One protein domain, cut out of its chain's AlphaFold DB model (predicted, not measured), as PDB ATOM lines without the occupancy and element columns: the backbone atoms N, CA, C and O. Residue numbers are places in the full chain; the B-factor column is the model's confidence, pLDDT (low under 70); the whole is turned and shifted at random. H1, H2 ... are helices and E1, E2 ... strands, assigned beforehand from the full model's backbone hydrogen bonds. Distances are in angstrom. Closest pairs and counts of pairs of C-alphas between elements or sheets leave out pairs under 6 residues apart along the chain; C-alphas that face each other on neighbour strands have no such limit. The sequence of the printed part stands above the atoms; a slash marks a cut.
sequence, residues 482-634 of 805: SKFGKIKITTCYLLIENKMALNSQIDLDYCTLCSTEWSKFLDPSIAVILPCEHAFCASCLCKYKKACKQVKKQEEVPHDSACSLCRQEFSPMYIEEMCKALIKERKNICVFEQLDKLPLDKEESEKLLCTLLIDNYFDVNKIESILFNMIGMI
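AT A GLANCE: This is residues 482 to 634 of the 805 residues of the protein "Hypothetical protein" of Brachionus calyciflorus (UniProt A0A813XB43). A small three-stranded antiparallel sheet sits at the heart of this model, with the short helix H1 over one face and the helices H2 and H3 over the other. H2 reaches out from the sheet on one side, and H3 leads on another side to a group of H4, H5 and H6. The printed part has 153 residues, with the named elements E1, H1, E2, E3, H2, H3, H4, H5 and H6 along the chain; under half of the residues are in them, and the class is mostly helix. The sheet's order is E1, E2, E3. The whole is compact, with a radius of gyration of the C-alphas of 15.9 A and spans of 48 by 38 by 28 A.

HOW THE PARTS SIT: Begin at E1, residues 488 to 491, an edge strand antiparallel to E2, residues 526 to 529; find N 527 and O 490 within hydrogen-bond range at 2.8 A. E2 forms a hairpin with E3, residues 535 to 537, where N 528 and O 536 are 2.8 A apart. H1, residues 492 to 497, stands up from the sheet over E2, at a height of 9.5 A. On the opposite face H2, residues 538 to 551, lies over E3 and runs across the strands, at 74 degrees on the local plane. H3, residues 574 to 584, is on the same face as H2; its closest C-alpha to E1 is that of Ala 581, 6.7 A from that of Ile 489. H3 touches H5, residues 602 to 615, with a steep tilt of 42 degrees, opposite ways; the closest C-alphas, of Cys 579 and Cys 610, are 6.0 A apart. H6, residues 620 to 632, touches H4, residues 591 to 595, the closest C-alphas being those of Val 591 and Glu 624, at 5.7 A. H5 and H6 only just touch, with 3 pairs of C-alphas within 8 A, the closest those of Leu 612 and Ile 623 at 6.5 A. Every O i to N i+4 pair is within hydrogen-bond range in H2, H3, H4, H5 and H6; in H1 it is 1 of 2.

IN THESE COORDINATES: Find C-alpha 488 at (334.577, 155.318, 268.242), where E1 begins. H2 starts at C-alpha 538, (325.331, 151.157, 272.516), and runs 20.5 A; H3 runs 14.8 A and H5 20.2 A. H6 runs 18.0 A to C-alpha 632 at (320.022, 162.442, 296.919).

THE WHOLE: The C-alphas farthest apart, of Glu 556 and Ile 634, are 48.9 A apart. The printed part has no cut. The links H1 to E2, 28 residues, and H2 to H3, 22 residues, are long. The mean pLDDT of the printed part is 71.6; 51 residues are under 70, among them 546 to 560 and 625 to 634.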
ATOM      1  N   SER A 482     345.810 144.885 269.030       50.31
ATOM      2  CA  SER A 482     346.316 145.914 268.104       50.31
ATOM      3  C   SER A 482     345.929 145.699 266.632       50.31
ATOM      4  O   SER A 482     346.021 146.632 265.835       50.31
ATOM      5  N   LYS A 483     345.461 144.496 266.271       49.78
ATOM      6  CA  LYS A 483     345.032 144.138 264.908       49.78
ATOM      7  C   LYS A 483     343.625 144.606 264.544       49.78
ATOM      8  O   LYS A 483     343.291 144.625 263.360       49.78
ATOM      9  N   PHE A 484     342.798 144.964 265.525       58.81
ATOM     10  CA  PHE A 484     341.457 145.485 265.275       58.81
ATOM     11  C   PHE A 484     341.488 147.014 265.223       58.81
ATOM     12  O   PHE A 484     342.184 147.670 265.999       58.81
ATOM     13  N   GLY A 485     340.720 147.602 264.302       62.22
ATOM     14  CA  GLY A 485     340.533 149.052 264.291       62.22
ATOM     15  C   GLY A 485     339.841 149.521 265.575       62.22
ATOM     16  O   GLY A 485     339.100 148.768 266.206       62.22
ATOM     17  N   LYS A 486     340.083 150.773 265.971       74.19
ATOM     18  CA  LYS A 486     339.494 151.337 267.192       74.19
ATOM     19  C   LYS A 486     338.017 151.652 266.988       74.19
ATOM     20  O   LYS A 486     337.651 152.307 266.014       74.19
ATOM     21  N   ILE A 487     337.201 151.243 267.950       81.75
ATOM     22  CA  ILE A 487     335.813 151.690 268.074       81.75
ATOM     23  C   ILE A 487     335.797 153.175 268.446       81.75
ATOM     24  O   ILE A 487     336.623 153.634 269.239       81.75
ATOM     25  N   LYS A 488     334.856 153.925 267.868       84.62
ATOM     26  CA  LYS A 488     334.577 155.318 268.242       84.62
ATOM     27  C   LYS A 488     333.212 155.394 268.915       84.62
ATOM     28  O   LYS A 488     332.321 154.601 268.612       84.62
ATOM     29  N   ILE A 489     333.049 156.366 269.799       83.81
ATOM     30  CA  ILE A 489     331.784 156.655 270.468       83.81
ATOM     31  C   ILE A 489     331.445 158.127 270.283       83.81
ATOM     32  O   ILE A 489     332.335 158.968 270.215       83.81
ATOM     33  N   THR A 490     330.153 158.408 270.171       80.38
ATOM     34  CA  THR A 490     329.575 159.752 270.117       80.38
ATOM     35  C   THR A 490     328.129 159.693 270.634       80.38
ATOM     36  O   THR A 490     327.624 158.607 270.927       80.38
ATOM     37  N   THR A 491     327.439 160.825 270.757       78.50
ATOM     38  CA  THR A 491     325.985 160.831 270.999       78.50
ATOM     39  C   THR A 491     325.227 160.600 269.687       78.50
ATOM     40  O   THR A 491     325.714 160.944 268.609       78.50
ATOM     41  N   CYS A 492     324.024 160.022 269.746       74.38
ATOM     42  CA  CYS A 492     323.179 159.793 268.564       74.38
ATOM     43  C   CYS A 492     322.897 161.084 267.771       74.38
ATOM     44  O   CYS A 492     322.799 161.029 266.549       74.38
ATOM     45  N   TYR A 493     322.826 162.230 268.454       72.44
ATOM     46  CA  TYR A 493     322.699 163.552 267.843       72.44
ATOM     47  C   TYR A 493     323.944 163.930 267.012       72.44
ATOM     48  O   TYR A 493     323.858 164.115 265.795       72.44
ATOM     49  N   LEU A 494     325.126 163.948 267.645       72.81
ATOM     50  CA  LEU A 494     326.390 164.331 266.997       72.81
ATOM     51  C   LEU A 494     326.799 163.371 265.867       72.81
ATOM     52  O   LEU A 494     327.540 163.767 264.965       72.81
ATOM     53  N   LEU A 495     326.317 162.122 265.902       78.62
ATOM     54  CA  LEU A 495     326.520 161.108 264.865       78.62
ATOM     55  C   LEU A 495     326.025 161.568 263.480       78.62
ATOM     56  O   LEU A 495     326.727 161.347 262.489       78.62
ATOM     57  N   ILE A 496     324.839 162.187 263.414       71.81
ATOM     58  CA  ILE A 496     324.238 162.683 262.162       71.81
ATOM     59  C   ILE A 496     324.890 163.995 261.752       71.81
ATOM     60  O   ILE A 496     325.334 164.123 260.613       71.81
ATOM     61  N   GLU A 497     324.970 164.951 262.683       72.56
ATOM     62  CA  GLU A 497     325.475 166.302 262.419       72.56
ATOM     63  C   GLU A 497     326.873 166.256 261.785       72.56
ATOM     64  O   GLU A 497     327.144 166.927 260.790       72.56
ATOM     65  N   ASN A 498     327.728 165.363 262.295       75.31
ATOM     66  CA  ASN A 498     329.098 165.168 261.825       75.31
ATOM     67  C   ASN A 498     329.254 163.983 260.848       75.31
ATOM     68  O   ASN A 498     330.380 163.620 260.504       75.31
ATOM     69  N   LYS A 499     328.145 163.357 260.417       75.38
ATOM     70  CA  LYS A 499     328.065 162.246 259.441       75.38
ATOM     71  C   LYS A 499     329.092 161.131 259.660       75.38
ATOM     72  O   LYS A 499     329.743 160.661 258.727       75.38
ATOM     73  N   MET A 500     329.252 160.716 260.915       73.75
ATOM     74  CA  MET A 500     330.435 159.968 261.361       73.75
ATOM     75  C   MET A 500     330.431 158.473 260.980       73.75
ATOM     76  O   MET A 500     331.422 157.787 261.237       73.75
ATOM     77  N   ALA A 501     329.338 157.958 260.406       83.00
ATOM     78  CA  ALA A 501     329.164 156.557 260.024       83.00
ATOM     79  C   ALA A 501     328.395 156.385 258.700       83.00
ATOM     80  O   ALA A 501     327.620 157.244 258.280       83.00
ATOM     81  N   LEU A 502     328.574 155.234 258.046       79.19
ATOM     82  CA  LEU A 502     327.978 154.898 256.745       79.19
ATOM     83  C   LEU A 502     326.444 154.853 256.767       79.19
ATOM     84  O   LEU A 502     325.810 155.137 255.757       79.19
ATOM     85  N   ASN A 503     325.853 154.514 257.915       77.00
ATOM     86  CA  ASN A 503     324.411 154.551 258.170       77.00
ATOM     87  C   ASN A 503     324.018 155.734 259.073       77.00
ATOM     88  O   ASN A 503     323.206 155.560 259.976       77.00
ATOM     89  N   SER A 504     324.640 156.901 258.878       78.88
ATOM     90  CA  SER A 504     324.267 158.183 259.501       78.88
ATOM     91  C   SER A 504     324.587 159.380 258.583       78.88
ATOM     92  O   SER A 504     325.096 160.409 259.024       78.88
ATOM     93  N   GLN A 505     324.369 159.215 257.278       75.50
ATOM     94  CA  GLN A 505     324.674 160.194 256.228       75.50
ATOM     95  C   GLN A 505     323.507 161.154 255.940       75.50
ATOM     96  O   GLN A 505     323.736 162.262 255.430       75.50
ATOM     97  N   ILE A 506     322.276 160.737 256.261       65.00
ATOM     98  CA  ILE A 506     321.040 161.526 256.153       65.00
ATOM     99  C   ILE A 506     320.199 161.430 257.435       65.00
ATOM    100  O   ILE A 506     320.258 160.439 258.157       65.00
ATOM    101  N   ASP A 507     319.347 162.426 257.679       54.41
ATOM    102  CA  ASP A 507     318.543 162.536 258.912       54.41
ATOM    103  C   ASP A 507     317.508 161.406 259.086       54.41
ATOM    104  O   ASP A 507     317.006 161.179 260.185       54.41
ATOM    105  N   LEU A 508     317.187 160.687 258.004       56.88
ATOM    106  CA  LEU A 508     316.292 159.522 257.990       56.88
ATOM    107  C   LEU A 508     317.018 158.184 258.220       56.88
ATOM    108  O   LEU A 508     316.371 157.134 258.239       56.88
ATOM    109  N   ASP A 509     318.346 158.189 258.368       71.06
ATOM    110  CA  ASP A 509     319.086 156.979 258.712       71.06
ATOM    111  C   ASP A 509     318.769 156.529 260.145       71.06
ATOM    112  O   ASP A 509     318.413 157.324 261.018       71.06
ATOM    113  N   TYR A 510     318.908 155.230 260.396       72.94
ATOM    114  CA  TYR A 510     318.463 154.587 261.630       72.94
ATOM    115  C   TYR A 510     319.462 153.554 262.153       72.94
ATOM    116  O   TYR A 510     320.273 152.979 261.414       72.94
ATOM    117  N   CYS A 511     319.360 153.246 263.448       77.62
ATOM    118  CA  CYS A 511     320.046 152.088 264.004       77.62
ATOM    119  C   CYS A 511     319.374 150.804 263.507       77.62
ATOM    120  O   CYS A 511     318.212 150.533 263.803       77.62
ATOM    121  N   THR A 512     320.117 149.959 262.797       70.88
ATOM    122  CA  THR A 512     319.574 148.762 262.129       70.88
ATOM    123  C   THR A 512     319.214 147.607 263.072       70.88
ATOM    124  O   THR A 512     318.726 146.577 262.612       70.88
ATOM    125  N   LEU A 513     319.419 147.772 264.386       76.69
ATOM    126  CA  LEU A 513     319.028 146.807 265.420       76.69
ATOM    127  C   LEU A 513     317.693 147.149 266.109       76.69
ATOM    128  O   LEU A 513     317.001 146.230 266.536       76.69
ATOM    129  N   CYS A 514     317.324 148.431 266.221       75.25
ATOM    130  CA  CYS A 514     316.040 148.869 266.801       75.25
ATOM    131  C   CYS A 514     315.122 149.607 265.815       75.25
ATOM    132  O   CYS A 514     313.998 149.948 266.171       75.25
ATOM    133  N   SER A 515     315.595 149.864 264.591       75.62
ATOM    134  CA  SER A 515     314.890 150.601 263.532       75.62
ATOM    135  C   SER A 515     314.467 152.028 263.909       75.62
ATOM    136  O   SER A 515     313.595 152.604 263.267       75.62
ATOM    137  N   THR A 516     315.091 152.618 264.932       71.81
ATOM    138  CA  THR A 516     314.858 154.011 265.335       71.81
ATOM    139  C   THR A 516     315.764 154.942 264.536       71.81
ATOM    140  O   THR A 516     316.983 154.752 264.529       71.81
ATOM    141  N   GLU A 517     315.171 155.936 263.870       75.19
ATOM    142  CA  GLU A 517     315.888 157.029 263.195       75.19
ATOM    143  C   GLU A 517     316.801 157.763 264.176       75.19
ATOM    144  O   GLU A 517     316.385 158.090 265.290       75.19
ATOM    145  N   TRP A 518     318.031 158.061 263.759       74.44
ATOM    146  CA  TRP A 518     318.995 158.770 264.596       74.44
ATOM    147  C   TRP A 518     318.487 160.164 264.995       74.44
ATOM    148  O   TRP A 518     318.703 160.597 266.124       74.44
ATOM    149  N   SER A 519     317.756 160.836 264.101       66.44
ATOM    150  CA  SER A 519     317.227 162.195 264.298       66.44
ATOM    151  C   SER A 519     316.135 162.290 265.366       66.44
ATOM    152  O   SER A 519     315.840 163.380 265.848       66.44
ATOM    153  N   LYS A 520     315.551 161.154 265.771       66.25
ATOM    154  CA  LYS A 520     314.567 161.078 266.860       66.25
ATOM    155  C   LYS A 520     315.209 161.001 268.248       66.25
ATOM    156  O   LYS A 520     314.500 161.146 269.240       66.25
ATOM    157  N   PHE A 521     316.524 160.798 268.339       63.66
ATOM    158  CA  PHE A 521     317.249 160.831 269.607       63.66
ATOM    159  C   PHE A 521     317.663 162.269 269.943       63.66
ATOM    160  O   PHE A 521     318.748 162.718 269.582       63.66
ATOM    161  N   LEU A 522     316.779 162.975 270.652       57.31
ATOM    162  CA  LEU A 522     317.081 164.267 271.286       57.31
ATOM    163  C   LEU A 522     317.886 164.101 272.594       57.31
ATOM    164  O   LEU A 522     318.537 165.038 273.046       57.31
ATOM    165  N   ASP A 523     317.854 162.898 273.171       58.25
ATOM    166  CA  ASP A 523     318.516 162.509 274.421       58.25
ATOM    167  C   ASP A 523     320.016 162.189 274.234       58.25
ATOM    168  O   ASP A 523     320.434 161.821 273.128       58.25
ATOM    169  N   PRO A 524     320.833 162.183 275.313       62.41
ATOM    170  CA  PRO A 524     322.266 161.827 275.301       62.41
ATOM    171  C   PRO A 524     322.555 160.330 275.037       62.41
ATOM    172  O   PRO A 524     323.548 159.772 275.505       62.41
ATOM    173  N   SER A 525     321.699 159.657 274.263       76.12
ATOM    174  CA  SER A 525     321.855 158.267 273.841       76.12
ATOM    175  C   SER A 525     323.198 158.035 273.145       76.12
ATOM    176  O   SER A 525     323.597 158.782 272.251       76.12
ATOM    177  N   ILE A 526     323.890 156.966 273.537       81.88
ATOM    178  CA  ILE A 526     325.252 156.668 273.082       81.88
ATOM    179  C   ILE A 526     325.213 155.872 271.773       81.88
ATOM    180  O   ILE A 526     324.645 154.775 271.710       81.88
ATOM    181  N   ALA A 527     325.886 156.385 270.746       85.56
ATOM    182  CA  ALA A 527     326.152 155.699 269.490       85.56
ATOM    183  C   ALA A 527     327.583 155.138 269.463       85.56
ATOM    184  O   ALA A 527     328.549 155.794 269.853       85.56
ATOM    185  N   VAL A 528     327.717 153.910 268.966       87.94
ATOM    186  CA  VAL A 528     328.976 153.176 268.823       87.94
ATOM    187  C   VAL A 528     329.247 152.976 267.342       87.94
ATOM    188  O   VAL A 528     328.463 152.321 266.656       87.94
ATOM    189  N   ILE A 529     330.360 153.516 266.860       88.62
ATOM    190  CA  ILE A 529     330.818 153.370 265.480       88.62
ATOM    191  C   ILE A 529     331.884 152.277 265.465       88.62
ATOM    192  O   ILE A 529     332.957 152.414 266.063       88.62
ATOM    193  N   LEU A 530     331.568 151.171 264.798       87.31
ATOM    194  CA  LEU A 530     332.474 150.038 264.646       87.31
ATOM    195  C   LEU A 530     333.628 150.363 263.676       87.31
ATOM    196  O   LEU A 530     333.511 151.285 262.868       87.31
ATOM    197  N   PRO A 531     334.713 149.565 263.666       83.38
ATOM    198  CA  PRO A 531     335.849 149.765 262.754       83.38
ATOM    199  C   PRO A 531     335.487 149.674 261.267       83.38
ATOM    200  O   PRO A 531     336.221 150.164 260.419       83.38
ATOM    201  N   CYS A 532     334.350 149.050 260.959       82.81
ATOM    202  CA  CYS A 532     333.742 148.979 259.635       82.81
ATOM    203  C   CYS A 532     332.878 150.207 259.282       82.81
ATOM    204  O   CYS A 532     332.009 150.098 258.421       82.81
ATOM    205  N   GLU A 533     333.008 151.308 260.028       83.44
ATOM    206  CA  GLU A 533     332.280 152.580 259.870       83.44
ATOM    207  C   GLU A 533     330.745 152.487 259.963       83.44
ATOM    208  O   GLU A 533     330.036 153.414 259.585       83.44
ATOM    209  N   HIS A 534     330.207 151.397 260.514       87.06
ATOM    210  CA  HIS A 534     328.773 151.247 260.775       87.06
ATOM    211  C   HIS A 534     328.456 151.599 262.235       87.06
ATOM    212  O   HIS A 534     329.160 151.156 263.146       87.06
ATOM    213  N   ALA A 535     327.386 152.366 262.451       84.62
ATOM    214  CA  ALA A 535     326.938 152.832 263.758       84.62
ATOM    215  C   ALA A 535     325.757 152.031 264.321       84.62
ATOM    216  O   ALA A 535     324.818 151.665 263.607       84.62
ATOM    217  N   PHE A 536     325.782 151.831 265.639       87.75
ATOM    218  CA  PHE A 536     324.754 151.147 266.422       87.75
ATOM    219  C   PHE A 536     324.522 151.874 267.748       87.75
ATOM    220  O   PHE A 536     325.473 152.361 268.350       87.75
ATOM    221  N   CYS A 537     323.285 151.916 268.254       87.50
ATOM    222  CA  CYS A 537     323.051 152.344 269.634       87.50
ATOM    223  C   CYS A 537     323.814 151.397 270.576       87.50
ATOM    224  O   CYS A 537     323.687 150.175 270.439       87.50
ATOM    225  N   ALA A 538     324.548 151.937 271.553       84.06
ATOM    226  CA  ALA A 538     325.331 151.157 272.516       84.06
ATOM    227  C   ALA A 538     324.486 150.059 273.182       84.06
ATOM    228  O   ALA A 538     324.892 148.894 273.243       84.06
ATOM    229  N   SER A 539     323.257 150.411 273.574       84.06
ATOM    230  CA  SER A 539     322.292 149.482 274.160       84.06
ATOM    231  C   SER A 539     321.919 148.327 273.240       84.06
ATOM    232  O   SER A 539     321.907 147.166 273.658       84.06
ATOM    233  N   CYS A 540     321.667 148.621 271.965       84.94
ATOM    234  CA  CYS A 540     321.300 147.606 270.987       84.94
ATOM    235  C   CYS A 540     322.469 146.663 270.689       84.94
ATOM    236  O   CYS A 540     322.272 145.451 270.644       84.94
ATOM    237  N   LEU A 541     323.690 147.193 270.571       83.31
ATOM    238  CA  LEU A 541     324.893 146.386 270.352       83.31
ATOM    239  C   LEU A 541     325.212 145.476 271.556       83.31
ATOM    240  O   LEU A 541     325.655 144.341 271.376       83.31
ATOM    241  N   CYS A 542     324.950 145.923 272.789       80.81
ATOM    242  CA  CYS A 542     325.113 145.092 273.988       80.81
ATOM    243  C   CYS A 542     324.045 143.989 274.082       80.81
ATOM    244  O   CYS A 542     324.373 142.824 274.331       80.81
ATOM    245  N   LYS A 543     322.777 144.326 273.810       80.50
ATOM    246  CA  LYS A 543     321.667 143.358 273.723       80.50
ATOM    247  C   LYS A 543     321.927 142.307 272.632       80.50
ATOM    248  O   LYS A 543     321.716 141.120 272.873       80.50
ATOM    249  N   TYR A 544     322.495 142.713 271.492       76.00
ATOM    250  CA  TYR A 544     322.895 141.821 270.398       76.00
ATOM    251  C   TYR A 544     323.944 140.777 270.827       76.00
ATOM    252  O   TYR A 544     323.711 139.583 270.649       76.00
ATOM    253  N   LYS A 545     325.045 141.167 271.496       71.69
ATOM    254  CA  LYS A 545     326.022 140.193 272.041       71.69
ATOM    255  C   LYS A 545     325.402 139.236 273.053       71.69
ATOM    256  O   LYS A 545     325.786 138.066 273.074       71.69
ATOM    257  N   LYS A 546     324.459 139.691 273.888       69.00
ATOM    258  CA  LYS A 546     323.760 138.803 274.832       69.00
ATOM    259  C   LYS A 546     322.962 137.725 274.091       69.00
ATOM    260  O   LYS A 546     323.129 136.552 274.416       69.00
ATOM    261  N   ALA A 547     322.214 138.104 273.052       65.50
ATOM    262  CA  ALA A 547     321.525 137.156 272.177       65.50
ATOM    263  C   ALA A 547     322.517 136.184 271.503       65.50
ATOM    264  O   ALA A 547     322.382 134.971 271.645       65.50
ATOM    265  N   CYS A 548     323.592 136.681 270.875       61.88
ATOM    266  CA  CYS A 548     324.616 135.825 270.256       61.88
ATOM    267  C   CYS A 548     325.252 134.829 271.247       61.88
ATOM    268  O   CYS A 548     325.495 133.676 270.893       61.88
ATOM    269  N   LYS A 549     325.500 135.236 272.502       61.59
ATOM    270  CA  LYS A 549     326.026 134.350 273.557       61.59
ATOM    271  C   LYS A 549     325.036 133.269 273.996       61.59
ATOM    272  O   LYS A 549     325.483 132.186 274.360       61.59
ATOM    273  N   GLN A 550     323.731 133.541 273.970       57.00
ATOM    274  CA  GLN A 550     322.703 132.548 274.302       57.00
ATOM    275  C   GLN A 550     322.606 131.464 273.220       57.00
ATOM    276  O   GLN A 550     322.546 130.282 273.551       57.00
ATOM    277  N   VAL A 551     322.698 131.841 271.939       51.44
ATOM    278  CA  VAL A 551     322.615 130.880 270.823       51.44
ATOM    279  C   VAL A 551     323.908 130.056 270.658       51.44
ATOM    280  O   VAL A 551     323.841 128.913 270.221       51.44
ATOM    281  N   LYS A 552     325.081 130.552 271.097       44.78
ATOM    282  CA  LYS A 552     326.402 129.870 271.015       44.78
ATOM    283  C   LYS A 552     326.509 128.470 271.664       44.78
ATOM    284  O   LYS A 552     327.569 127.856 271.565       44.78
ATOM    285  N   LYS A 553     325.468 127.955 272.331       47.59
ATOM    286  CA  LYS A 553     325.398 126.550 272.788       47.59
ATOM    287  C   LYS A 553     324.999 125.556 271.683       47.59
ATOM    288  O   LYS A 553     325.065 124.356 271.921       47.59
ATOM    289  N   GLN A 554     324.600 126.036 270.504       35.72
ATOM    290  CA  GLN A 554     324.369 125.245 269.289       35.72
ATOM    291  C   GLN A 554     325.059 125.962 268.106       35.72
ATOM    292  O   GLN A 554     325.246 127.178 268.141       35.72
ATOM    293  N   GLU A 555     325.550 125.215 267.115       39.88
ATOM    294  CA  GLU A 555     326.658 125.673 266.255       39.88
ATOM    295  C   GLU A 555     326.319 126.789 265.221       39.88
ATOM    296  O   GLU A 555     325.167 127.138 264.947       39.88
ATOM    297  N   GLU A 556     327.388 127.405 264.690       42.62
ATOM    298  CA  GLU A 556     327.427 128.395 263.587       42.62
ATOM    299  C   GLU A 556     326.596 129.696 263.748       42.62
ATOM    300  O   GLU A 556     325.980 130.219 262.817       42.62
ATOM    301  N   VAL A 557     326.570 130.286 264.944       38.19
ATOM    302  CA  VAL A 557     326.048 131.658 265.159       38.19
ATOM    303  C   VAL A 557     327.059 132.699 264.646       38.19
ATOM    304  O   VAL A 557     328.254 132.507 264.885       38.19
ATOM    305  N   PRO A 558     326.636 133.826 264.023       45.91
ATOM    306  CA  PRO A 558     327.541 134.937 263.724       45.91
ATOM    307  C   PRO A 558     328.341 135.330 264.967       45.91
ATOM    308  O   PRO A 558     327.772 135.442 266.058       45.91
ATOM    309  N   HIS A 559     329.655 135.516 264.815       57.00
ATOM    310  CA  HIS A 559     330.520 135.848 265.941       57.00
ATOM    311  C   HIS A 559     329.972 137.081 266.682       57.00
ATOM    312  O   HIS A 559     329.630 138.091 266.075       57.00
ATOM    313  N   ASP A 560     329.931 137.020 268.015       66.81
ATOM    314  CA  ASP A 560     329.443 138.069 268.938       66.81
ATOM    315  C   ASP A 560     330.344 139.320 268.996       66.81
ATOM    316  O   ASP A 560     330.308 140.100 269.949       66.81
ATOM    317  N   SER A 561     331.188 139.441 267.976       73.12
ATOM    318  CA  SER A 561     332.255 140.402 267.743       73.12
ATOM    319  C   SER A 561     332.326 140.718 266.234       73.12
ATOM    320  O   SER A 561     333.397 140.998 265.712       73.12
ATOM    321  N   ALA A 562     331.209 140.597 265.502       79.25
ATOM    322  CA  ALA A 562     331.104 140.870 264.066       79.25
ATOM    323  C   ALA A 562     329.912 141.789 263.754       79.25
ATOM    324  O   ALA A 562     328.855 141.706 264.381       79.25
ATOM    325  N   CYS A 563     330.088 142.705 262.799       77.00
ATOM    326  CA  CYS A 563     329.075 143.702 262.451       77.00
ATOM    327  C   CYS A 563     327.853 143.051 261.783       77.00
ATOM    328  O   CYS A 563     327.997 142.316 260.808       77.00
ATOM    329  N   SER A 564     326.638 143.372 262.239       76.31
ATOM    330  CA  SER A 564     325.406 142.786 261.685       76.31
ATOM    331  C   SER A 564     325.126 143.175 260.224       76.31
ATOM    332  O   SER A 564     324.382 142.468 259.546       76.31
ATOM    333  N   LEU A 565     325.734 144.260 259.725       73.12
ATOM    334  CA  LEU A 565     325.542 144.765 258.361       73.12
ATOM    335  C   LEU A 565     326.573 144.221 257.364       73.12
ATOM    336  O   LEU A 565     326.197 143.718 256.309       73.12
ATOM    337  N   CYS A 566     327.866 144.285 257.693       76.12
ATOM    338  CA  CYS A 566     328.950 143.892 256.783       76.12
ATOM    339  C   CYS A 566     329.697 142.609 257.187       76.12
ATOM    340  O   CYS A 566     330.601 142.189 256.470       76.12
ATOM    341  N   ARG A 567     329.343 141.983 258.320       77.81
ATOM    342  CA  ARG A 567     330.011 140.805 258.917       77.81
ATOM    343  C   ARG A 567     331.497 140.989 259.273       77.81
ATOM    344  O   ARG A 567     332.119 140.029 259.711       77.81
ATOM    345  N   GLN A 568     332.065 142.191 259.141       78.00
ATOM    346  CA  GLN A 568     333.449 142.462 259.545       78.00
ATOM    347  C   GLN A 568     333.624 142.262 261.056       78.00
ATOM    348  O   GLN A 568     332.843 142.793 261.852       78.00
ATOM    349  N   GLU A 569     334.660 141.516 261.433       79.31
ATOM    350  CA  GLU A 569     335.033 141.281 262.826       79.31
ATOM    351  C   GLU A 569     335.661 142.524 263.475       79.31
ATOM    352  O   GLU A 569     336.366 143.316 262.844       79.31
ATOM    353  N   PHE A 570     335.402 142.676 264.766       79.06
ATOM    354  CA  PHE A 570     335.925 143.704 265.652       79.06
ATOM    355  C   PHE A 570     336.320 143.075 266.996       79.06
ATOM    356  O   PHE A 570     336.094 141.890 267.236       79.06
ATOM    357  N   SER A 571     336.941 143.859 267.880       79.38
ATOM    358  CA  SER A 571     337.470 143.360 269.154       79.38
ATOM    359  C   SER A 571     336.405 142.634 270.001       79.38
ATOM    360  O   SER A 571     335.370 143.224 270.323       79.38
ATOM    361  N   PRO A 572     336.639 141.392 270.467       72.81
ATOM    362  CA  PRO A 572     335.721 140.721 271.394       72.81
ATOM    363  C   PRO A 572     335.551 141.456 272.730       72.81
ATOM    364  O   PRO A 572     334.515 141.320 273.397       72.81
ATOM    365  N   MET A 573     336.539 142.281 273.091       77.19
ATOM    366  CA  MET A 573     336.566 143.134 274.283       77.19
ATOM    367  C   MET A 573     335.892 144.496 274.052       77.19
ATOM    368  O   MET A 573     336.020 145.393 274.880       77.19
ATOM    369  N   TYR A 574     335.115 144.653 272.972       81.38
ATOM    370  CA  TYR A 574     334.499 145.926 272.594       81.38
ATOM    371  C   TYR A 574     333.696 146.630 273.696       81.38
ATOM    372  O   TYR A 574     333.622 147.848 273.685       81.38
ATOM    373  N   ILE A 575     333.097 145.901 274.647       80.75
ATOM    374  CA  ILE A 575     332.359 146.509 275.769       80.75
ATOM    375  C   ILE A 575     333.324 147.262 276.696       80.75
ATOM    376  O   ILE A 575     333.040 148.383 277.102       80.75
ATOM    377  N   GLU A 576     334.498 146.694 276.972       82.19
ATOM    378  CA  GLU A 576     335.536 147.368 277.755       82.19
ATOM    379  C   GLU A 576     336.175 148.518 276.973       82.19
ATOM    380  O   GLU A 576     336.502 149.549 277.553       82.19
ATOM    381  N   GLU A 577     336.353 148.363 275.657       82.44
ATOM    382  CA  GLU A 577     336.802 149.455 274.784       82.44
ATOM    383  C   GLU A 577     335.777 150.591 274.740       82.44
ATOM    384  O   GLU A 577     336.172 151.753 274.775       82.44
ATOM    385  N   MET A 578     334.477 150.273 274.742       85.38
ATOM    386  CA  MET A 578     333.401 151.253 274.847       85.38
ATOM    387  C   MET A 578     333.466 151.999 276.184       85.38
ATOM    388  O   MET A 578     333.491 153.224 276.184       85.38
ATOM    389  N   CYS A 579     333.567 151.292 277.313       80.81
ATOM    390  CA  CYS A 579     333.743 151.910 278.631       80.81
ATOM    391  C   CYS A 579     334.986 152.817 278.690       80.81
ATOM    392  O   CYS A 579     334.892 153.969 279.106       80.81
ATOM    393  N   LYS A 580     336.141 152.344 278.201       82.38
ATOM    394  CA  LYS A 580     337.393 153.125 278.150       82.38
ATOM    395  C   LYS A 580     337.281 154.351 277.236       82.38
ATOM    396  O   LYS A 580     337.827 155.401 277.562       82.38
ATOM    397  N   ALA A 581     336.572 154.242 276.111       79.75
ATOM    398  CA  ALA A 581     336.301 155.372 275.226       79.75
ATOM    399  C   ALA A 581     335.362 156.397 275.885       79.75
ATOM    400  O   ALA A 581     335.649 157.587 275.825       79.75
ATOM    401  N   LEU A 582     334.312 155.956 276.585       78.25
ATOM    402  CA  LEU A 582     333.398 156.828 277.336       78.25
ATOM    403  C   LEU A 582     334.103 157.594 278.459       78.25
ATOM    404  O   LEU A 582     333.944 158.807 278.558       78.25
ATOM    405  N   ILE A 583     334.930 156.910 279.255       79.00
ATOM    406  CA  ILE A 583     335.758 157.532 280.304       79.00
ATOM    407  C   ILE A 583     336.715 158.572 279.705       79.00
ATOM    408  O   ILE A 583     336.952 159.623 280.298       79.00
ATOM    409  N   LYS A 584     337.246 158.323 278.501       78.12
ATOM    410  CA  LYS A 584     338.112 159.278 277.801       78.12
ATOM    411  C   LYS A 584     337.344 160.493 277.256       78.12
ATOM    412  O   LYS A 584     337.859 161.606 277.318       78.12
ATOM    413  N   GLU A 585     336.122 160.297 276.770       70.88
ATOM    414  CA  GLU A 585     335.213 161.331 276.241       70.88
ATOM    415  C   GLU A 585     334.373 162.026 277.344       70.88
ATOM    416  O   GLU A 585     333.311 162.589 277.069       70.88
ATOM    417  N   ARG A 586     334.866 162.023 278.597       67.69
ATOM    418  CA  ARG A 586     334.195 162.451 279.850       67.69
ATOM    419  C   ARG A 586     333.353 163.733 279.780       67.69
ATOM    420  O   ARG A 586     332.411 163.889 280.544       67.69
ATOM    421  N   LYS A 587     333.709 164.670 278.897       56.03
ATOM    422  CA  LYS A 587     333.100 166.006 278.790       56.03
ATOM    423  C   LYS A 587     331.708 166.034 278.146       56.03
ATOM    424  O   LYS A 587     331.044 167.055 278.249       56.03
ATOM    425  N   ASN A 588     331.287 164.962 277.472       53.59
ATOM    426  CA  ASN A 588     330.103 164.979 276.601       53.59
ATOM    427  C   ASN A 588     328.895 164.195 277.157       53.59
ATOM    428  O   ASN A 588     327.969 163.900 276.402       53.59
ATOM    429  N   ILE A 589     328.907 163.792 278.437       63.16
ATOM    430  CA  ILE A 589     327.883 162.905 279.021       63.16
ATOM    431  C   ILE A 589     327.522 163.360 280.446       63.16
ATOM    432  O   ILE A 589     328.350 163.267 281.350       63.16
ATOM    433  N   CYS A 590     326.264 163.780 280.643       61.53
ATOM    434  CA  CYS A 590     325.706 164.315 281.904       61.53
ATOM    435  C   CYS A 590     326.009 163.441 283.141       61.53
ATOM    436  O   CYS A 590     326.329 163.934 284.220       61.53
ATOM    437  N   VAL A 591     326.004 162.120 282.947       67.88
ATOM    438  CA  VAL A 591     326.291 161.082 283.951       67.88
ATOM    439  C   VAL A 591     327.594 161.324 284.737       67.88
ATOM    440  O   VAL A 591     327.659 160.991 285.919       67.88
ATOM    441  N   PHE A 592     328.625 161.934 284.136       69.44
ATOM    442  CA  PHE A 592     329.873 162.236 284.850       69.44
ATOM    443  C   PHE A 592     329.732 163.369 285.876       69.44
ATOM    444  O   PHE A 592     330.324 163.276 286.946       69.44
ATOM    445  N   GLU A 593     328.914 164.393 285.620       68.12
ATOM    446  CA  GLU A 593     328.657 165.464 286.603       68.12
ATOM    447  C   GLU A 593     327.905 164.958 287.840       68.12
ATOM    448  O   GLU A 593     327.918 165.587 288.899       68.12
ATOM    449  N   GLN A 594     327.216 163.826 287.695       68.62
ATOM    450  CA  GLN A 594     326.531 163.131 288.772       68.62
ATOM    451  C   GLN A 594     327.492 162.214 289.543       68.62
ATOM    452  O   GLN A 594     327.567 162.306 290.765       68.62
ATOM    453  N   LEU A 595     328.291 161.397 288.852       71.06
ATOM    454  CA  LEU A 595     329.312 160.547 289.488       71.06
ATOM    455  C   LEU A 595     330.314 161.338 290.332       71.06
ATOM    456  O   LEU A 595     330.652 160.902 291.428       71.06
ATOM    457  N   ASP A 596     330.732 162.513 289.859       70.94
ATOM    458  CA  ASP A 596     331.687 163.384 290.554       70.94
ATOM    459  C   ASP A 596     331.129 163.983 291.868       70.94
ATOM    460  O   ASP A 596     331.872 164.610 292.619       70.94
ATOM    461  N   LYS A 597     329.833 163.782 292.170       69.00
ATOM    462  CA  LYS A 597     329.185 164.160 293.443       69.00
ATOM    463  C   LYS A 597     329.141 163.018 294.468       69.00
ATOM    464  O   LYS A 597     328.686 163.241 295.588       69.00
ATOM    465  N   LEU A 598     329.571 161.809 294.102       65.44
ATOM    466  CA  LEU A 598     329.660 160.667 295.017       65.44
ATOM    467  C   LEU A 598     330.998 160.699 295.788       65.44
ATOM    468  O   LEU A 598     332.015 161.080 295.211       65.44
ATOM    469  N   PRO A 599     331.049 160.246 297.056       65.81
ATOM    470  CA  PRO A 599     332.265 160.201 297.871       65.81
ATOM    471  C   PRO A 599     333.097 158.952 297.535       65.81
ATOM    472  O   PRO A 599     333.396 158.129 298.397       65.81
ATOM    473  N   LEU A 600     333.417 158.792 296.254       67.38
ATOM    474  CA  LEU A 600     334.212 157.701 295.702       67.38
ATOM    475  C   LEU A 600     335.504 158.273 295.125       67.38
ATOM    476  O   LEU A 600     335.515 159.393 294.608       67.38
ATOM    477  N   ASP A 601     336.588 157.500 295.162       76.00
ATOM    478  CA  ASP A 601     337.791 157.910 294.444       76.00
ATOM    479  C   ASP A 601     337.592 157.823 292.915       76.00
ATOM    480  O   ASP A 601     336.572 157.349 292.394       76.00
ATOM    481  N   LYS A 602     338.568 158.326 292.155       74.56
ATOM    482  CA  LYS A 602     338.476 158.361 290.692       74.56
ATOM    483  C   LYS A 602     338.440 156.955 290.062       74.56
ATOM    484  O   LYS A 602     337.811 156.763 289.028       74.56
ATOM    485  N   GLU A 603     339.103 155.975 290.665       77.12
ATOM    486  CA  GLU A 603     339.129 154.598 290.173       77.12
ATOM    487  C   GLU A 603     337.827 153.856 290.529       77.12
ATOM    488  O   GLU A 603     337.309 153.084 289.722       77.12
ATOM    489  N   GLU A 604     337.262 154.110 291.711       74.19
ATOM    490  CA  GLU A 604     335.981 153.561 292.167       74.19
ATOM    491  C   GLU A 604     334.783 154.145 291.403       74.19
ATOM    492  O   GLU A 604     333.897 153.394 290.996       74.19
ATOM    493  N   SER A 605     334.779 155.451 291.121       74.00
ATOM    494  CA  SER A 605     333.750 156.105 290.294       74.00
ATOM    495  C   SER A 605     333.792 155.660 288.825       74.00
ATOM    496  O   SER A 605     332.743 155.370 288.243       74.00
ATOM    497  N   GLU A 606     334.982 155.507 288.225       78.94
ATOM    498  CA  GLU A 606     335.131 154.932 286.878       78.94
ATOM    499  C   GLU A 606     334.660 153.463 286.827       78.94
ATOM    500  O   GLU A 606     333.993 153.067 285.865       78.94
ATOM    501  N   LYS A 607     334.928 152.659 287.870       79.00
ATOM    502  CA  LYS A 607     334.408 151.281 287.993       79.00
ATOM    503  C   LYS A 607     332.886 151.243 288.142       79.00
ATOM    504  O   LYS A 607     332.244 150.511 287.392       79.00
ATOM    505  N   LEU A 608     332.313 152.043 289.046       75.06
ATOM    506  CA  LEU A 608     330.863 152.156 289.250       75.06
ATOM    507  C   LEU A 608     330.146 152.491 287.941       75.06
ATOM    508  O   LEU A 608     329.176 151.824 287.585       75.06
ATOM    509  N   LEU A 609     330.654 153.474 287.192       77.75
ATOM    510  CA  LEU A 609     330.107 153.820 285.884       77.75
ATOM    511  C   LEU A 609     330.145 152.633 284.917       77.75
ATOM    512  O   LEU A 609     329.156 152.375 284.233       77.75
ATOM    513  N   CYS A 610     331.263 151.906 284.845       78.69
ATOM    514  CA  CYS A 610     331.372 150.735 283.977       78.69
ATOM    515  C   CYS A 610     330.338 149.662 284.338       78.69
ATOM    516  O   CYS A 610     329.674 149.152 283.437       78.69
ATOM    517  N   THR A 611     330.161 149.358 285.627       77.06
ATOM    518  CA  THR A 611     329.152 148.404 286.114       77.06
ATOM    519  C   THR A 611     327.739 148.867 285.750       77.06
ATOM    520  O   THR A 611     327.026 148.160 285.038       77.06
ATOM    521  N   LEU A 612     327.366 150.104 286.111       74.75
ATOM    522  CA  LEU A 612     326.048 150.671 285.805       74.75
ATOM    523  C   LEU A 612     325.748 150.690 284.297       74.75
ATOM    524  O   LEU A 612     324.630 150.350 283.901       74.75
ATOM    525  N   LEU A 613     326.729 151.039 283.454       78.69
ATOM    526  CA  LEU A 613     326.616 150.973 281.993       78.69
ATOM    527  C   LEU A 613     326.417 149.540 281.496       78.69
ATOM    528  O   LEU A 613     325.564 149.309 280.644       78.69
ATOM    529  N   ILE A 614     327.181 148.569 281.994       78.81
ATOM    530  CA  ILE A 614     327.096 147.184 281.519       78.81
ATOM    531  C   ILE A 614     325.746 146.562 281.901       78.81
ATOM    532  O   ILE A 614     325.060 146.023 281.026       78.81
ATOM    533  N   ASP A 615     325.324 146.698 283.158       75.75
ATOM    534  CA  ASP A 615     324.116 146.048 283.680       75.75
ATOM    535  C   ASP A 615     322.822 146.669 283.146       75.75
ATOM    536  O   ASP A 615     321.845 145.963 282.875       75.75
ATOM    537  N   ASN A 616     322.824 147.985 282.908       76.00
ATOM    538  CA  ASN A 616     321.697 148.697 282.302       76.00
ATOM    539  C   ASN A 616     321.788 148.779 280.769       76.00
ATOM    540  O   ASN A 616     321.003 149.490 280.147       76.00
ATOM    541  N   TYR A 617     322.693 148.027 280.129       81.12
ATOM    542  CA  TYR A 617     322.880 148.020 278.672       81.12
ATOM    543  C   TYR A 617     323.050 149.441 278.103       81.12
ATOM    544  O   TYR A 617     322.385 149.791 277.134       81.12
ATOM    545  N   PHE A 618     323.911 150.263 278.698       78.06
ATOM    546  CA  PHE A 618     324.264 151.616 278.252       78.06
ATOM    547  C   PHE A 618     323.037 152.537 278.050       78.06
ATOM    548  O   PHE A 618     323.028 153.389 277.162       78.06
ATOM    549  N   ASP A 619     321.990 152.336 278.858       77.50
ATOM    550  CA  ASP A 619     320.806 153.195 278.937       77.50
ATOM    551  C   ASP A 619     321.100 154.400 279.845       77.50
ATOM    552  O   ASP A 619     321.080 154.299 281.072       77.50
ATOM    553  N   VAL A 620     321.449 155.528 279.219       73.00
ATOM    554  CA  VAL A 620     321.921 156.739 279.909       73.00
ATOM    555  C   VAL A 620     320.854 157.311 280.831       73.00
ATOM    556  O   VAL A 620     321.153 157.570 281.990       73.00
ATOM    557  N   ASN A 621     319.610 157.426 280.362       71.44
ATOM    558  CA  ASN A 621     318.511 158.016 281.129       71.44
ATOM    559  C   ASN A 621     318.210 157.192 282.392       71.44
ATOM    560  O   ASN A 621     317.969 157.747 283.467       71.44
ATOM    561  N   LYS A 622     318.266 155.854 282.296       72.62
ATOM    562  CA  LYS A 622     318.095 154.987 283.470       72.62
ATOM    563  C   LYS A 622     319.246 155.143 284.469       72.62
ATOM    564  O   LYS A 622     319.004 155.180 285.673       72.62
ATOM    565  N   ILE A 623     320.485 155.245 283.988       73.19
ATOM    566  CA  ILE A 623     321.675 155.428 284.835       73.19
ATOM    567  C   ILE A 623     321.666 156.806 285.505       73.19
ATOM    568  O   ILE A 623     321.988 156.902 286.685       73.19
ATOM    569  N   GLU A 624     321.238 157.845 284.792       70.56
ATOM    570  CA  GLU A 624     321.066 159.201 285.317       70.56
ATOM    571  C   GLU A 624     320.006 159.243 286.426       70.56
ATOM    572  O   GLU A 624     320.240 159.822 287.481       70.56
ATOM    573  N   SER A 625     318.875 158.545 286.264       65.56
ATOM    574  CA  SER A 625     317.879 158.411 287.338       65.56
ATOM    575  C   SER A 625     318.423 157.651 288.558       65.56
ATOM    576  O   SER A 625     318.177 158.062 289.691       65.56
ATOM    577  N   ILE A 626     319.191 156.574 288.344       65.31
ATOM    578  CA  ILE A 626     319.840 155.818 289.426       65.31
ATOM    579  C   ILE A 626     320.816 156.722 290.194       65.31
ATOM    580  O   ILE A 626     320.706 156.833 291.412       65.31
ATOM    581  N   LEU A 627     321.721 157.414 289.497       68.62
ATOM    582  CA  LEU A 627     322.717 158.291 290.116       68.62
ATOM    583  C   LEU A 627     322.093 159.520 290.779       68.62
ATOM    584  O   LEU A 627     322.509 159.878 291.876       68.62
ATOM    585  N   PHE A 628     321.075 160.137 290.176       66.06
ATOM    586  CA  PHE A 628     320.333 161.239 290.791       66.06
ATOM    587  C   PHE A 628     319.734 160.825 292.143       66.06
ATOM    588  O   PHE A 628     319.919 161.523 293.141       66.06
ATOM    589  N   ASN A 629     319.101 159.647 292.201       59.56
ATOM    590  CA  ASN A 629     318.588 159.087 293.451       59.56
ATOM    591  C   ASN A 629     319.726 158.801 294.450       59.56
ATOM    592  O   ASN A 629     319.620 159.182 295.613       59.56
ATOM    593  N   MET A 630     320.843 158.208 294.007       57.66
ATOM    594  CA  MET A 630     322.015 157.937 294.859       57.66
ATOM    595  C   MET A 630     322.628 159.206 295.463       57.66
ATOM    596  O   MET A 630     322.981 159.213 296.637       57.66
ATOM    597  N   ILE A 631     322.757 160.281 294.680       59.34
ATOM    598  CA  ILE A 631     323.296 161.567 295.145       59.34
ATOM    599  C   ILE A 631     322.343 162.189 296.161       59.34
ATOM    600  O   ILE A 631     322.797 162.679 297.191       59.34
ATOM    601  N   GLY A 632     321.031 162.089 295.926       53.56
ATOM    602  CA  GLY A 632     320.022 162.442 296.919       53.56
ATOM    603  C   GLY A 632     320.214 161.689 298.241       53.56
ATOM    604  O   GLY A 632     320.204 162.309 299.295       53.56
ATOM    605  N   MET A 633     320.483 160.382 298.192       51.47
ATOM    606  CA  MET A 633     320.750 159.548 299.379       51.47
ATOM    607  C   MET A 633     322.101 159.828 300.071       51.47
ATOM    608  O   MET A 633     322.355 159.278 301.139       51.47
ATOM    609  N   ILE A 634     322.978 160.637 299.468       50.94
ATOM    610  CA  ILE A 634     324.326 160.959 299.969       50.94
ATOM    611  C   ILE A 634     324.416 162.400 300.474       50.94
ATOM    612  O   ILE A 634     325.109 162.664 301.451       50.94
TER     613      ILE A 634